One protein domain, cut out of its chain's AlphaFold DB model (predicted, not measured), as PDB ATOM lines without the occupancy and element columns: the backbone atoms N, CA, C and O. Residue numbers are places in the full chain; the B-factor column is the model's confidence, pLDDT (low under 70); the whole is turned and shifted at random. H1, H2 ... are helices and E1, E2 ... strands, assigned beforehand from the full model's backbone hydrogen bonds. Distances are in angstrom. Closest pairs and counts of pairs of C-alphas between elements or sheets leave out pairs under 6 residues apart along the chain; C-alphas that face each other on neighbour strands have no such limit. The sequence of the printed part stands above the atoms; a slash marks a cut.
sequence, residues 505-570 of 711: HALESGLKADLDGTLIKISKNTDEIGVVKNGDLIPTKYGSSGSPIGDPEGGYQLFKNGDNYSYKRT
ATOM      1  N   HIS A 505     -18.059 -15.434  28.846       88.12
ATOM      2  CA  HIS A 505     -18.099 -14.000  29.141       88.12
ATOM      3  C   HIS A 505     -19.210 -13.606  30.123       88.12
ATOM      4  O   HIS A 505     -19.043 -12.685  30.934       88.12
ATOM      5  N   ALA A 506     -20.351 -14.299  30.085       87.81
ATOM      6  CA  ALA A 506     -21.403 -14.124  31.076       87.81
ATOM      7  C   ALA A 506     -20.898 -14.491  32.485       87.81
ATOM      8  O   ALA A 506     -21.083 -13.710  33.426       87.81
ATOM      9  N   LEU A 507     -20.219 -15.634  32.628       87.94
ATOM     10  CA  LEU A 507     -19.637 -16.091  33.892       87.94
ATOM     11  C   LEU A 507     -18.556 -15.134  34.412       87.94
ATOM     12  O   LEU A 507     -18.604 -14.745  35.579       87.94
ATOM     13  N   GLU A 508     -17.647 -14.669  33.550       87.12
ATOM     14  CA  GLU A 508     -16.639 -13.646  33.895       87.12
ATOM     15  C   GLU A 508     -17.283 -12.349  34.390       87.12
ATOM     16  O   GLU A 508     -16.800 -11.691  35.314       87.12
ATOM     17  N   SER A 509     -18.430 -12.001  33.809       87.31
ATOM     18  CA  SER A 509     -19.210 -10.832  34.201       87.31
ATOM     19  C   SER A 509     -20.005 -11.040  35.493       87.31
ATOM     20  O   SER A 509     -20.683 -10.108  35.937       87.31
ATOM     21  N   GLY A 510     -19.930 -12.220  36.114       88.69
ATOM     22  CA  GLY A 510     -20.561 -12.564  37.385       88.69
ATOM     23  C   GLY A 510     -21.986 -13.107  37.267       88.69
ATOM     24  O   GLY A 510     -22.727 -13.040  38.256       88.69
ATOM     25  N   LEU A 511     -22.400 -13.580  36.088       91.44
ATOM     26  CA  LEU A 511     -23.604 -14.402  35.924       91.44
ATOM     27  C   LEU A 511     -23.311 -15.851  36.340       91.44
ATOM     28  O   LEU A 511     -22.169 -16.229  36.587       91.44
ATOM     29  N   LYS A 512     -24.363 -16.657  36.441       90.75
ATOM     30  CA  LYS A 512     -24.301 -18.102  36.650       90.75
ATOM     31  C   LYS A 512     -24.892 -18.811  35.444       90.75
ATOM     32  O   LYS A 512     -25.836 -18.299  34.840       90.75
ATOM     33  N   ALA A 513     -24.352 -19.980  35.128       89.12
ATOM     34  CA  ALA A 513     -24.879 -20.856  34.101       89.12
ATOM     35  C   ALA A 513     -25.192 -22.217  34.730       89.12
ATOM     36  O   ALA A 513     -24.311 -22.834  35.326       89.12
ATOM     37  N   ASP A 514     -26.440 -22.660  34.612       88.12
ATOM     38  CA  ASP A 514     -26.944 -23.897  35.208       88.12
ATOM     39  C   ASP A 514     -27.582 -24.789  34.138       88.12
ATOM     40  O   ASP A 514     -28.204 -24.300  33.193       88.12
ATOM     41  N   LEU A 515     -27.461 -26.108  34.305       86.12
ATOM     42  CA  LEU A 515     -28.136 -27.096  33.461       86.12
ATOM     43  C   LEU A 515     -29.467 -27.522  34.080       86.12
ATOM     44  O   LEU A 515     -29.502 -27.996  35.215       86.12
ATOM     45  N   ASP A 516     -30.540 -27.423  33.300       85.81
ATOM     46  CA  ASP A 516     -31.865 -27.962  33.614       85.81
ATOM     47  C   ASP A 516     -32.292 -28.926  32.498       85.81
ATOM     48  O   ASP A 516     -32.815 -28.526  31.454       85.81
ATOM     49  N   GLY A 517     -31.967 -30.210  32.676       85.62
ATOM     50  CA  GLY A 517     -32.104 -31.215  31.623       85.62
ATOM     51  C   GLY A 517     -31.193 -30.905  30.432       85.62
ATOM     52  O   GLY A 517     -29.973 -31.016  30.539       85.62
ATOM     53  N   THR A 518     -31.796 -30.527  29.302       85.06
ATOM     54  CA  THR A 518     -31.106 -30.125  28.061       85.06
ATOM     55  C   THR A 518     -31.010 -28.606  27.884       85.06
ATOM     56  O   THR A 518     -30.515 -28.132  26.862       85.06
ATOM     57  N   LEU A 519     -31.511 -27.831  28.851       90.50
ATOM     58  CA  LEU A 519     -31.516 -26.373  28.814       90.50
ATOM     59  C   LEU A 519     -30.322 -25.822  29.586       90.50
ATOM     60  O   LEU A 519     -30.069 -26.246  30.715       90.50
ATOM     61  N   ILE A 520     -29.643 -24.823  29.022       90.94
ATOM     62  CA  ILE A 520     -28.629 -24.051  29.748       90.94
ATOM     63  C   ILE A 520     -29.244 -22.716  30.141       90.94
ATOM     64  O   ILE A 520     -29.521 -21.877  29.284       90.94
ATOM     65  N   LYS A 521     -29.468 -22.508  31.437       93.50
ATOM     66  CA  LYS A 521     -30.017 -21.265  31.985       93.50
ATOM     67  C   LYS A 521     -28.892 -20.325  32.381       93.50
ATOM     68  O   LYS A 521     -28.013 -20.712  33.142       93.50
ATOM     69  N   ILE A 522     -28.958 -19.081  31.923       93.56
ATOM     70  CA  ILE A 522     -28.035 -18.004  32.294       93.56
ATOM     71  C   ILE A 522     -28.783 -17.059  33.236       93.56
ATOM     72  O   ILE A 522     -29.793 -16.464  32.851       93.56
ATOM     73  N   SER A 523     -28.315 -16.924  34.479       94.12
ATOM     74  CA  SER A 523     -29.031 -16.197  35.536       94.12
ATOM     75  C   SER A 523     -28.126 -15.340  36.427       94.12
ATOM     76  O   SER A 523     -26.916 -15.548  36.516       94.12
ATOM     77  N   LYS A 524     -28.714 -14.367  37.130       93.12
ATOM     78  CA  LYS A 524     -28.064 -13.583  38.192       93.12
ATOM     79  C   LYS A 524     -28.929 -13.630  39.445       93.12
ATOM     80  O   LYS A 524     -30.034 -13.118  39.433       93.12
ATOM     81  N   ASN A 525     -28.445 -14.189  40.555       85.94
ATOM     82  CA  ASN A 525     -29.184 -14.189  41.832       85.94
ATOM     83  C   ASN A 525     -30.656 -14.652  41.689       85.94
ATOM     84  O   ASN A 525     -31.548 -13.985  42.202       85.94
ATOM     85  N   THR A 526     -30.904 -15.768  40.986       83.75
ATOM     86  CA  THR A 526     -32.228 -16.347  40.614       83.75
ATOM     87  C   THR A 526     -32.975 -15.684  39.456       83.75
ATOM     88  O   THR A 526     -33.930 -16.256  38.940       83.75
ATOM     89  N   ASP A 527     -32.524 -14.522  39.000       91.50
ATOM     90  CA  ASP A 527     -33.128 -13.795  37.891       91.50
ATOM     91  C   ASP A 527     -32.621 -14.333  36.547       91.50
ATOM     92  O   ASP A 527     -31.432 -14.228  36.234       91.50
ATOM     93  N   GLU A 528     -33.503 -14.956  35.766       94.31
ATOM     94  CA  GLU A 528     -33.161 -15.546  34.468       94.31
ATOM     95  C   GLU A 528     -32.959 -14.455  33.408       94.31
ATOM     96  O   GLU A 528     -33.850 -13.652  33.125       94.31
ATOM     97  N   ILE A 529     -31.776 -14.444  32.795       95.06
ATOM     98  CA  ILE A 529     -31.397 -13.480  31.757       95.06
ATOM     99  C   ILE A 529     -31.637 -14.071  30.366       95.06
ATOM    100  O   ILE A 529     -32.116 -13.369  29.471       95.06
ATOM    101  N   GLY A 530     -31.366 -15.365  30.191       94.00
ATOM    102  CA  GLY A 530     -31.638 -16.100  28.960       94.00
ATOM    103  C   GLY A 530     -31.447 -17.603  29.123       94.00
ATOM    104  O   GLY A 530     -30.912 -18.071  30.128       94.00
ATOM    105  N   VAL A 531     -31.897 -18.354  28.121       94.50
ATOM    106  CA  VAL A 531     -31.826 -19.818  28.091       94.50
ATOM    107  C   VAL A 531     -31.327 -20.275  26.730       94.50
ATOM    108  O   VAL A 531     -31.858 -19.839  25.712       94.50
ATOM    109  N   VAL A 532     -30.344 -21.172  26.693       92.19
ATOM    110  CA  VAL A 532     -30.015 -21.925  25.480       92.19
ATOM    111  C   VAL A 532     -30.915 -23.155  25.428       92.19
ATOM    112  O   VAL A 532     -30.904 -23.983  26.340       92.19
ATOM    113  N   LYS A 533     -31.708 -23.256  24.365       90.25
ATOM    114  CA  LYS A 533     -32.651 -24.343  24.111       90.25
ATOM    115  C   LYS A 533     -32.482 -24.815  22.676       90.25
ATOM    116  O   LYS A 533     -32.528 -23.997  21.765       90.25
ATOM    117  N   ASN A 534     -32.316 -26.123  22.474       86.25
ATOM    118  CA  ASN A 534     -32.153 -26.721  21.141       86.25
ATOM    119  C   ASN A 534     -31.039 -26.053  20.306       86.25
ATOM    120  O   ASN A 534     -31.177 -25.890  19.099       86.25
ATOM    121  N   GLY A 535     -29.945 -25.630  20.954       83.12
ATOM    122  CA  GLY A 535     -28.836 -24.941  20.287       83.12
ATOM    123  C   GLY A 535     -29.121 -23.485  19.888       83.12
ATOM    124  O   GLY A 535     -28.327 -22.900  19.149       83.12
ATOM    125  N   ASP A 536     -30.206 -22.884  20.388       89.81
ATOM    126  CA  ASP A 536     -30.573 -21.482  20.184       89.81
ATOM    127  C   ASP A 536     -30.654 -20.713  21.510       89.81
ATOM    128  O   ASP A 536     -31.254 -21.176  22.479       89.81
ATOM    129  N   LEU A 537     -30.080 -19.508  21.549       92.81
ATOM    130  CA  LEU A 537     -30.172 -18.610  22.694       92.81
ATOM    131  C   LEU A 537     -31.496 -17.841  22.657       92.81
ATOM    132  O   LEU A 537     -31.822 -17.159  21.684       92.81
ATOM    133  N   ILE A 538     -32.244 -17.925  23.753       94.38
ATOM    134  CA  ILE A 538     -33.546 -17.295  23.943       94.38
ATOM    135  C   ILE A 538     -33.454 -16.328  25.118       94.38
ATOM    136  O   ILE A 538     -33.482 -16.757  26.273       94.38
ATOM    137  N   PRO A 539     -33.354 -15.014  24.861       94.38
ATOM    138  CA  PRO A 539     -33.315 -14.040  25.937       94.38
ATOM    139  C   PRO A 539     -34.609 -14.008  26.728       94.38
ATOM    140  O   PRO A 539     -35.690 -13.970  26.145       94.38
ATOM    141  N   THR A 540     -34.510 -13.924  28.046       94.19
ATOM    142  CA  THR A 540     -35.642 -13.653  28.943       94.19
ATOM    143  C   THR A 540     -35.696 -12.167  29.299       94.19
ATOM    144  O   THR A 540     -36.784 -11.617  29.475       94.19
ATOM    145  N   LYS A 541     -34.543 -11.483  29.274       94.25
ATOM    146  CA  LYS A 541     -34.434 -10.029  29.444       94.25
ATOM    147  C   LYS A 541     -33.904  -9.333  28.208       94.25
ATOM    148  O   LYS A 541     -32.871  -9.715  27.665       94.25
ATOM    149  N   TYR A 542     -34.578  -8.248  27.844       94.25
ATOM    150  CA  TYR A 542     -34.232  -7.418  26.699       94.25
ATOM    151  C   TYR A 542     -33.875  -6.004  27.142       94.25
ATOM    152  O   TYR A 542     -34.503  -5.450  28.045       94.25
ATOM    153  N   GLY A 543     -32.867  -5.419  26.502       89.75
ATOM    154  CA  GLY A 543     -32.409  -4.068  26.799       89.75
ATOM    155  C   GLY A 543     -31.573  -3.494  25.665       89.75
ATOM    156  O   GLY A 543     -30.970  -4.222  24.880       89.75
ATOM    157  N   SER A 544     -31.566  -2.167  25.548       79.75
ATOM    158  CA  SER A 544     -30.882  -1.442  24.468       79.75
ATOM    159  C   SER A 544     -29.722  -0.567  24.952       79.75
ATOM    160  O   SER A 544     -29.079   0.095  24.139       79.75
ATOM    161  N   SER A 545     -29.451  -0.565  26.259       85.38
ATOM    162  CA  SER A 545     -28.471   0.297  26.923       85.38
ATOM    163  C   SER A 545     -27.499  -0.516  27.772       85.38
ATOM    164  O   SER A 545     -27.921  -1.462  28.434       85.38
ATOM    165  N   GLY A 546     -26.245  -0.082  27.843       91.50
ATOM    166  CA  GLY A 546     -25.215  -0.691  28.682       91.50
ATOM    167  C   GLY A 546     -23.912  -0.896  27.920       91.50
ATOM    168  O   GLY A 546     -23.801  -0.525  26.750       91.50
ATOM    169  N   SER A 547     -22.940  -1.505  28.588       95.12
ATOM    170  CA  SER A 547     -21.711  -1.974  27.952       95.12
ATOM    171  C   SER A 547     -21.945  -3.371  27.370       95.12
ATOM    172  O   SER A 547     -22.472  -4.223  28.095       95.12
ATOM    173  N   PRO A 548     -21.592  -3.618  26.095       95.50
ATOM    174  CA  PRO A 548     -21.658  -4.958  25.526       95.50
ATOM    175  C   PRO A 548     -20.675  -5.896  26.244       95.50
ATOM    176  O   PRO A 548     -19.603  -5.467  26.671       95.50
ATOM    177  N   ILE A 549     -21.058  -7.163  26.373       92.56
ATOM    178  CA  ILE A 549     -20.248  -8.262  26.902       92.56
ATOM    179  C   ILE A 549     -20.153  -9.322  25.808       92.56
ATOM    180  O   ILE A 549     -21.182  -9.848  25.381       92.56
ATOM    181  N   GLY A 550     -18.925  -9.638  25.399       89.31
ATOM    182  CA  GLY A 550     -18.656 -10.577  24.314       89.31
ATOM    183  C   GLY A 550     -19.147 -10.093  22.946       89.31
ATOM    184  O   GLY A 550     -19.725  -9.005  22.796       89.31
ATOM    185  N   ASP A 551     -18.913 -10.932  21.946       90.25
ATOM    186  CA  ASP A 551     -19.395 -10.714  20.588       90.25
ATOM    187  C   ASP A 551     -20.849 -11.185  20.418       90.25
ATOM    188  O   ASP A 551     -21.353 -11.987  21.210       90.25
ATOM    189  N   PRO A 552     -21.577 -10.670  19.412       90.94
ATOM    190  CA  PRO A 552     -22.906 -11.169  19.099       90.94
ATOM    191  C   PRO A 552     -22.872 -12.627  18.621       90.94
ATOM    192  O   PRO A 552     -22.248 -12.937  17.609       90.94
ATOM    193  N   GLU A 553     -23.630 -13.501  19.278       88.12
ATOM    194  CA  GLU A 553     -23.774 -14.913  18.908       88.12
ATOM    195  C   GLU A 553     -25.254 -15.284  18.788       88.12
ATOM    196  O   GLU A 553     -26.109 -14.817  19.544       88.12
ATOM    197  N   GLY A 554     -25.595 -16.105  17.788       86.00
ATOM    198  CA  GLY A 554     -26.991 -16.497  17.529       86.00
ATOM    199  C   GLY A 554     -27.938 -15.317  17.299       86.00
ATOM    200  O   GLY A 554     -29.136 -15.422  17.548       86.00
ATOM    201  N   GLY A 555     -27.391 -14.180  16.865       90.94
ATOM    202  CA  GLY A 555     -28.149 -12.964  16.635       90.94
ATOM    203  C   GLY A 555     -28.420 -12.119  17.885       90.94
ATOM    204  O   GLY A 555     -29.216 -11.180  17.803       90.94
ATOM    205  N   TYR A 556     -27.792 -12.408  19.024       94.75
ATOM    206  CA  TYR A 556     -27.956 -11.647  20.262       94.75
ATOM    207  C   TYR A 556     -26.609 -11.262  20.868       94.75
ATOM    208  O   TYR A 556     -25.638 -11.996  20.762       94.75
ATOM    209  N   GLN A 557     -26.568 -10.120  21.549       95.00
ATOM    210  CA  GLN A 557     -25.410  -9.682  22.324       95.00
ATOM    211  C   GLN A 557     -25.837  -9.349  23.752       95.00
ATOM    212  O   GLN A 557     -26.882  -8.725  23.961       95.00
ATOM    213  N   LEU A 558     -25.048  -9.785  24.732       95.12
ATOM    214  CA  LEU A 558     -25.288  -9.509  26.144       95.12
ATOM    215  C   LEU A 558     -24.845  -8.080  26.486       95.12
ATOM    216  O   LEU A 558     -23.801  -7.617  26.040       95.12
ATOM    217  N   PHE A 559     -25.628  -7.382  27.303       95.38
ATOM    218  CA  PHE A 559     -25.328  -6.043  27.801       95.38
ATOM    219  C   PHE A 559     -25.410  -6.006  29.321       95.38
ATOM    220  O   PHE A 559     -26.307  -6.607  29.921       95.38
ATOM    221  N   LYS A 560     -24.510  -5.231  29.932       95.06
ATOM    222  CA  LYS A 560     -24.522  -4.910  31.362       95.06
ATOM    223  C   LYS A 560     -24.778  -3.427  31.588       95.06
ATOM    224  O   LYS A 560     -24.107  -2.572  31.010       95.06
ATOM    225  N   ASN A 561     -25.725  -3.123  32.468       93.44
ATOM    226  CA  ASN A 561     -26.061  -1.771  32.902       93.44
ATOM    227  C   ASN A 561     -26.146  -1.725  34.435       93.44
ATOM    228  O   ASN A 561     -27.174  -2.067  35.028       93.44
ATOM    229  N   GLY A 562     -25.040  -1.349  35.083       90.50
ATOM    230  CA  GLY A 562     -24.882  -1.519  36.528       90.50
ATOM    231  C   GLY A 562     -24.899  -3.004  36.898       90.50
ATOM    232  O   GLY A 562     -24.108  -3.777  36.357       90.50
ATOM    233  N   ASP A 563     -25.828  -3.396  37.772       90.06
ATOM    234  CA  ASP A 563     -26.048  -4.794  38.175       90.06
ATOM    235  C   ASP A 563     -27.096  -5.526  37.317       90.06
ATOM    236  O   ASP A 563     -27.369  -6.705  37.544       90.06
ATOM    237  N   ASN A 564     -27.685  -4.844  36.330       92.50
ATOM    238  CA  ASN A 564     -28.680  -5.429  35.437       92.50
ATOM    239  C   ASN A 564     -28.030  -5.989  34.172       92.50
ATOM    240  O   ASN A 564     -27.125  -5.375  33.600       92.50
ATOM    241  N   TYR A 565     -28.564  -7.117  33.704       95.38
ATOM    242  CA  TYR A 565     -28.135  -7.794  32.487       95.38
ATOM    243  C   TYR A 565     -29.321  -7.985  31.547       95.38
ATOM    244  O   TYR A 565     -30.446  -8.246  31.980       95.38
ATOM    245  N   SER A 566     -29.071  -7.848  30.252       95.81
ATOM    246  CA  SER A 566     -30.092  -8.009  29.219       95.81
ATOM    247  C   SER A 566     -29.454  -8.321  27.879       95.81
ATOM    248  O   SER A 566     -28.356  -7.842  27.612       95.81
ATOM    249  N   TYR A 567     -30.156  -9.033  27.007       95.62
ATOM    250  CA  TYR A 567     -29.721  -9.191  25.626       95.62
ATOM    251  C   TYR A 567     -30.320  -8.122  24.719       95.62
ATOM    252  O   TYR A 567     -31.448  -7.658  24.907       95.62
ATOM    253  N   LYS A 568     -29.566  -7.780  23.680       95.25
ATOM    254  CA  LYS A 568     -30.027  -6.990  22.544       95.25
ATOM    255  C   LYS A 568     -29.933  -7.838  21.286       95.25
ATOM    256  O   LYS A 568     -28.963  -8.566  21.095       95.25
ATOM    257  N   ARG A 569     -30.934  -7.721  20.417       94.50
ATOM    258  CA  ARG A 569     -30.902  -8.310  19.081       94.50
ATOM    259  C   ARG A 569     -29.848  -7.599  18.222       94.50
ATOM    260  O   ARG A 569     -29.888  -6.375  18.092       94.50
ATOM    261  N   THR A 570     -28.966  -8.379  17.611       94.44
ATOM    262  CA  THR A 570     -27.956  -7.933  16.644       94.44
ATOM    263  C   THR A 570     -28.117  -8.773  15.376       94.44
ATOM    264  O   THR A 570     -27.620  -9.898  15.337       94.44
TER     265      THR A 570
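This is residues 505 to 570 of the 711 residues of an uncharacterized protein of Cytophagia bacterium (UniProt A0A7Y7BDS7). Two small antiparallel sheets, E1 to E4 and E5 to E7, stand partly face to face as a loose sandwich. They come close where E3 and E4 meet E7, E1 and E5 lie well away from each other, and the short helix H1 sits where it grazes both sheets. The printed part has 66 residues with one named helix and seven named strands, in the order H1 E1 E2 E3 E4 E5 E6 E7; the sheets run E1 - E2 - E3 - E4 and E5 - E6 - E7, and the class is mostly strand. The whole is compact, with a radius of gyration of the C-alphas of 10.9 A and spans of 32 by 25 by 18 A.

Find C-alpha 505 at (-18.099, -14.000, 29.141), where H1 begins; it holds residues 505 to 508 and is 5.0 A long. Go on to E1, residues 512 to 516, 12.8 A long. E2 follows at residues 519 to 524, 16.2 A long, and E3 at residues 527 to 533, 17.4 A. E4 is short, residues 536 to 539, 9.8 A. Look for C-alpha 547 at (-21.711, -1.974, 27.952), where E5 begins and runs to residue 553, 15.9 A. E6 holds residues 556 to 561, 16.2 A, and E7 residues 564 to 569, 16.8 A, ending at C-alpha 569 at (-30.902, -8.310, 19.081).

Start with the sheet of E1, E2, E3 and E4, a meander, each strand the antiparallel neighbour of the one before. Its hairpin E1 and E2 has N 514 and O 521 within hydrogen-bond range at 2.9 A, with an angle of 148 degrees between the strands' directions. In the hairpin E2 and E3, look at N 522 and O 530, 2.8 A apart; in the hairpin E3 and E4, at N 531 and O 538, 2.9 A. E1 and E4 are its edge strands, and the sheet is only just strongly twisted, with C-alphas up to 4.2 A off its best plane. The second sheet, E5, E6 and E7, is a meander too, made of the hairpins E5 and E6, with N 549 and O 558 at 2.8 A, and E6 and E7, with N 559 and O 566 at 2.8 A. The two sheets form a sandwich, two sheets face to face: the facing parts are 10.1 A apart centre to centre, their best planes 21 degrees apart and their strands at 20 degrees. Between them, the closest C-alphas of E3 and E7 are those of Ile 529 and Ser 566, 6.2 A apart, and of E4 and E7 those of Pro 539 and Tyr 567, 6.0 A. E1 and E5 are apart, and E2 and E7 are only just apart, 8.1 A at the closest. H1 only grazes the first sheet, with residues 506 to 507, and only grazes the second, with residues 505 to 508; the closest C-alphas of H1 and E5 are those of His 505 and Gly 550, 5.9 A apart. H1 is too short for any O i to N i+4 pair, and its one O i to N i+3 pair is not within range.

Look at C-alphas 517 and 545, the two farthest apart in the printed part, 32.1 A. The printed part has no cut from residue 505 to residue 570. Its links are tight but for that from E4 to E5, residues 540 to 546, which is short and takes the printed part from one sheet of the sandwich to the other. In the B-factor column the mean pLDDT of the printed part is 91.0, and no printed residue is under 70.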